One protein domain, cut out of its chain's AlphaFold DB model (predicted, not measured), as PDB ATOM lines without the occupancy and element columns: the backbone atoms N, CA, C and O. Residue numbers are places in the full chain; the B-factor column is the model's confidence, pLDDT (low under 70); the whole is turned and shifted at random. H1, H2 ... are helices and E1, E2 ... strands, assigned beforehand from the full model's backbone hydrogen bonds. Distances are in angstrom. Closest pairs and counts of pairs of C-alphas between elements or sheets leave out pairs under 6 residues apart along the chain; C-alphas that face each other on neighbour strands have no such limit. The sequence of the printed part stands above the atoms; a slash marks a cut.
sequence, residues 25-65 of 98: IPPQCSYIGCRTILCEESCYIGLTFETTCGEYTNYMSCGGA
ATOM      1  N   ILE A  25     289.857 231.745 152.013       64.75
ATOM      2  CA  ILE A  25     290.061 231.282 153.390       64.75
ATOM      3  C   ILE A  25     289.663 229.803 153.456       64.75
ATOM      4  O   ILE A  25     288.492 229.489 153.223       64.75
ATOM      5  N   PRO A  26     290.605 228.884 153.742       68.88
ATOM      6  CA  PRO A  26     290.272 227.478 153.900       68.88
ATOM      7  C   PRO A  26     289.272 227.312 155.056       68.88
ATOM      8  O   PRO A  26     289.373 228.024 156.058       68.88
ATOM      9  N   PRO A  27     288.296 226.395 154.937       75.12
ATOM     10  CA  PRO A  27     287.310 226.169 155.987       75.12
ATOM     11  C   PRO A  27     288.018 225.744 157.279       75.12
ATOM     12  O   PRO A  27     288.629 224.675 157.328       75.12
ATOM     13  N   GLN A  28     287.941 226.596 158.309       81.56
ATOM     14  CA  GLN A  28     288.580 226.353 159.605       81.56
ATOM     15  C   GLN A  28     287.946 225.138 160.287       81.56
ATOM     16  O   GLN A  28     288.638 224.175 160.610       81.56
ATOM     17  N   CYS A  29     286.614 225.124 160.401       88.56
ATOM     18  CA  CYS A  29     285.888 223.902 160.732       88.56
ATOM     19  C   CYS A  29     285.819 223.002 159.492       88.56
ATOM     20  O   CYS A  29     285.031 223.240 158.573       88.56
ATOM     21  N   SER A  30     286.643 221.962 159.449       87.69
ATOM     22  CA  SER A  30     286.548 220.906 158.442       87.69
ATOM     23  C   SER A  30     286.902 219.562 159.059       87.69
ATOM     24  O   SER A  30     287.696 219.493 159.992       87.69
ATOM     25  N   TYR A  31     286.350 218.476 158.518       83.06
ATOM     26  CA  TYR A  31     286.647 217.122 158.998       83.06
ATOM     27  C   TYR A  31     288.156 216.825 159.014       83.06
ATOM     28  O   TYR A  31     288.675 216.244 159.961       83.06
ATOM     29  N   ILE A  32     288.870 217.261 157.971       83.50
ATOM     30  CA  ILE A  32     290.318 217.060 157.846       83.50
ATOM     31  C   ILE A  32     291.076 217.952 158.832       83.50
ATOM     32  O   ILE A  32     291.997 217.464 159.479       83.50
ATOM     33  N   GLY A  33     290.682 219.224 158.971       83.75
ATOM     34  CA  GLY A  33     291.310 220.158 159.908       83.75
ATOM     35  C   GLY A  33     291.139 219.722 161.362       83.75
ATOM     36  O   GLY A  33     292.119 219.634 162.095       83.75
ATOM     37  N   CYS A  34     289.922 219.325 161.744       88.00
ATOM     38  CA  CYS A  34     289.619 218.853 163.093       88.00
ATOM     39  C   CYS A  34     290.356 217.553 163.458       88.00
ATOM     40  O   CYS A  34     290.599 217.297 164.633       88.00
ATOM     41  N   ARG A  35     290.791 216.753 162.473       85.31
ATOM     42  CA  ARG A  35     291.492 215.479 162.708       85.31
ATOM     43  C   ARG A  35     292.823 215.624 163.431       85.31
ATOM     44  O   ARG A  35     293.269 214.667 164.057       85.31
ATOM     45  N   THR A  36     293.472 216.775 163.334       83.81
ATOM     46  CA  THR A  36     294.802 217.000 163.917       83.81
ATOM     47  C   THR A  36     294.781 217.865 165.172       83.81
ATOM     48  O   THR A  36     295.838 218.079 165.757       83.81
ATOM     49  N   ILE A  37     293.609 218.347 165.589       86.88
ATOM     50  CA  ILE A  37     293.455 219.299 166.695       86.88
ATOM     51  C   ILE A  37     292.498 218.784 167.771       86.88
ATOM     52  O   ILE A  37     291.826 217.760 167.598       86.88
ATOM     53  N   LEU A  38     292.504 219.458 168.922       88.81
ATOM     54  CA  LEU A  38     291.686 219.103 170.080       88.81
ATOM     55  C   LEU A  38     290.203 219.336 169.796       88.81
ATOM     56  O   LEU A  38     289.839 220.239 169.045       88.81
ATOM     57  N   CYS A  39     289.330 218.544 170.425       89.06
ATOM     58  CA  CYS A  39     287.894 218.791 170.311       89.06
ATOM     59  C   CYS A  39     287.500 220.152 170.900       89.06
ATOM     60  O   CYS A  39     286.528 220.728 170.419       89.06
ATOM     61  N   GLU A  40     288.230 220.665 171.902       90.44
ATOM     62  CA  GLU A  40     287.956 221.980 172.493       90.44
ATOM     63  C   GLU A  40     288.486 223.155 171.660       90.44
ATOM     64  O   GLU A  40     288.155 224.298 171.971       90.44
ATOM     65  N   GLU A  41     289.290 222.916 170.613       90.31
ATOM     66  CA  GLU A  41     289.753 224.020 169.770       90.31
ATOM     67  C   GLU A  41     288.578 224.687 169.056       90.31
ATOM     68  O   GLU A  41     287.708 224.022 168.473       90.31
ATOM     69  N   SER A  42     288.579 226.020 169.097       91.44
ATOM     70  CA  SER A  42     287.605 226.835 168.396       91.44
ATOM     71  C   SER A  42     287.888 226.846 166.896       91.44
ATOM     72  O   SER A  42     289.029 226.880 166.434       91.44
ATOM     73  N   CYS A  43     286.819 226.811 166.114       90.56
ATOM     74  CA  CYS A  43     286.870 226.905 164.670       90.56
ATOM     75  C   CYS A  43     285.688 227.739 164.165       90.56
ATOM     76  O   CYS A  43     284.659 227.872 164.828       90.56
ATOM     77  N   TYR A  44     285.828 228.300 162.963       90.25
ATOM     78  CA  TYR A  44     284.786 229.118 162.344       90.25
ATOM     79  C   TYR A  44     284.120 228.404 161.162       90.25
ATOM     80  O   TYR A  44     284.792 227.926 160.239       90.25
ATOM     81  N   ILE A  45     282.785 228.374 161.168       87.62
ATOM     82  CA  ILE A  45     281.958 228.030 160.009       87.62
ATOM     83  C   ILE A  45     281.681 229.331 159.246       87.62
ATOM     84  O   ILE A  45     280.901 230.185 159.675       87.62
ATOM     85  N   GLY A  46     282.341 229.505 158.099       83.56
ATOM     86  CA  GLY A  46     282.298 230.768 157.361       83.56
ATOM     87  C   GLY A  46     283.053 231.881 158.096       83.56
ATOM     88  O   GLY A  46     284.138 231.650 158.618       83.56
ATOM     89  N   LEU A  47     282.497 233.099 158.100       80.88
ATOM     90  CA  LEU A  47     283.153 234.292 158.664       80.88
ATOM     91  C   LEU A  47     282.632 234.707 160.047       80.88
ATOM     92  O   LEU A  47     283.227 235.577 160.671       80.88
ATOM     93  N   THR A  48     281.504 234.157 160.501       84.62
ATOM     94  CA  THR A  48     280.755 234.729 161.636       84.62
ATOM     95  C   THR A  48     280.376 233.728 162.712       84.62
ATOM     96  O   THR A  48     280.036 234.145 163.814       84.62
ATOM     97  N   PHE A  49     280.361 232.433 162.404       89.31
ATOM     98  CA  PHE A  49     279.898 231.425 163.347       89.31
ATOM     99  C   PHE A  49     281.091 230.704 163.960       89.31
ATOM    100  O   PHE A  49     281.741 229.907 163.287       89.31
ATOM    101  N   GLU A  50     281.375 231.012 165.220       92.25
ATOM    102  CA  GLU A  50     282.348 230.294 166.036       92.25
ATOM    103  C   GLU A  50     281.700 229.050 166.654       92.25
ATOM    104  O   GLU A  50     280.562 229.097 167.118       92.25
ATOM    105  N   THR A  51     282.423 227.940 166.655       93.25
ATOM    106  CA  THR A  51     282.062 226.687 167.328       93.25
ATOM    107  C   THR A  51     283.345 225.960 167.726       93.25
ATOM    108  O   THR A  51     284.436 226.512 167.590       93.25
ATOM    109  N   THR A  52     283.243 224.730 168.213       93.00
ATOM    110  CA  THR A  52     284.394 223.871 168.505       93.00
ATOM    111  C   THR A  52     284.493 222.735 167.492       93.00
ATOM    112  O   THR A  52     283.491 222.307 166.909       93.00
ATOM    113  N   CYS A  53     285.693 222.197 167.287       90.94
ATOM    114  CA  CYS A  53     285.869 221.031 166.417       90.94
ATOM    115  C   CYS A  53     285.104 219.795 166.916       90.94
ATOM    116  O   CYS A  53     284.610 219.003 166.104       90.94
ATOM    117  N   GLY A  54     284.965 219.648 168.235       90.69
ATOM    118  CA  GLY A  54     284.131 218.625 168.858       90.69
ATOM    119  C   GLY A  54     282.668 218.762 168.454       90.69
ATOM    120  O   GLY A  54     282.095 217.816 167.915       90.69
ATOM    121  N   GLU A  55     282.078 219.945 168.621       91.88
ATOM    122  CA  GLU A  55     280.686 220.185 168.225       91.88
ATOM    123  C   GLU A  55     280.468 220.028 166.717       91.88
ATOM    124  O   GLU A  55     279.534 219.343 166.299       91.88
ATOM    125  N   TYR A  56     281.360 220.583 165.891       90.69
ATOM    126  CA  TYR A  56     281.245 220.503 164.433       90.69
ATOM    127  C   TYR A  56     281.289 219.057 163.916       90.69
ATOM    128  O   TYR A  56     280.550 218.689 162.999       90.69
ATOM    129  N   THR A  57     282.148 218.219 164.502       89.25
ATOM    130  CA  THR A  57     282.331 216.821 164.078       89.25
ATOM    131  C   THR A  57     281.543 215.806 164.903       89.25
ATOM    132  O   THR A  57     281.692 214.605 164.682       89.25
ATOM    133  N   ASN A  58     280.702 216.255 165.839       87.81
ATOM    134  CA  ASN A  58     280.038 215.397 166.827       87.81
ATOM    135  C   ASN A  58     281.031 214.496 167.590       87.81
ATOM    136  O   ASN A  58     280.753 213.324 167.838       87.81
ATOM    137  N   TYR A  59     282.210 215.031 167.924       82.62
ATOM    138  CA  TYR A  59     283.301 214.348 168.634       82.62
ATOM    139  C   TYR A  59     283.848 213.100 167.924       82.62
ATOM    140  O   TYR A  59     284.569 212.298 168.514       82.62
ATOM    141  N   MET A  60     283.529 212.924 166.644       80.50
ATOM    142  CA  MET A  60     283.808 211.689 165.913       80.50
ATOM    143  C   MET A  60     285.187 211.691 165.240       80.50
ATOM    144  O   MET A  60     285.672 210.648 164.804       80.50
ATOM    145  N   SER A  61     285.818 212.861 165.122       77.69
ATOM    146  CA  SER A  61     287.039 213.021 164.331       77.69
ATOM    147  C   SER A  61     287.999 214.082 164.854       77.69
ATOM    148  O   SER A  61     288.757 214.622 164.059       77.69
ATOM    149  N   CYS A  62     288.009 214.372 166.156       81.88
ATOM    150  CA  CYS A  62     289.124 215.117 166.742       81.88
ATOM    151  C   CYS A  62     290.263 214.152 167.089       81.88
ATOM    152  O   CYS A  62     290.015 213.064 167.608       81.88
ATOM    153  N   GLY A  63     291.502 214.532 166.787       72.81
ATOM    154  CA  GLY A  63     292.676 213.677 167.004       72.81
ATOM    155  C   GLY A  63     293.828 214.356 167.735       72.81
ATOM    156  O   GLY A  63     294.873 213.731 167.909       72.81
ATOM    157  N   GLY A  64     293.656 215.609 168.168       66.31
ATOM    158  CA  GLY A  64     294.627 216.273 169.025       66.31
ATOM    159  C   GLY A  64     294.822 215.464 170.304       66.31
ATOM    160  O   GLY A  64     293.862 215.160 171.010       66.31
ATOM    161  N   ALA A  65     296.065 215.087 170.599       59.75
ATOM    162  CA  ALA A  65     296.396 214.583 171.920       59.75
ATOM    163  C   ALA A  65     296.197 215.735 172.906       59.75
ATOM    164  O   ALA A  65     296.832 216.779 172.746       59.75
TER     165      ALA A  65
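This is residues 25 to 65 of the 98 residues of an uncharacterized protein of Corallococcus sp. CA054B (UniProt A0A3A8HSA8). A small two-stranded hairpin, E1 and E2, makes one end of an elongated body; the short helix H2 follows E2 with no residue between them, the chain turning there, and the short helix H1 packs on H2. The printed part has 41 residues, in the order H1, E1, E2, H2, with an antiparallel sheet E1 - E2. The class is mixed, with under half of the residues in named elements. It is compact, with a radius of gyration of the C-alphas of 9.0 A and spans of 27 by 16 by 13 A.

E1, residues 42 to 45, and E2, residues 49 to 52, form an antiparallel hairpin at 139 degrees; N 43 and O 51 are 2.8 A apart, within hydrogen-bond range. H2, residues 53 to 57, follows by a tight link. H1, residues 31 to 34, touches H2, the closest C-alphas being those of Cys 34 and Cys 53, 5.5 A apart. H1 and E2 are apart. In H2 the O i to N i+4 pair is within hydrogen-bond range; H1 is too short for one.

E1 and E2 are each 10.2 A long, H2 6.0 A and H1 5.3 A. C-alpha 31 is at (286.647, 217.122, 158.998), C-alpha 57 at (282.331, 216.821, 164.078).

The two C-alphas farthest apart, Thr 48 and Ala 65, are 27.5 A apart. The printed part has no cut and no long link. Residues 25 to 26 and 64 to 65 have pLDDT under 70.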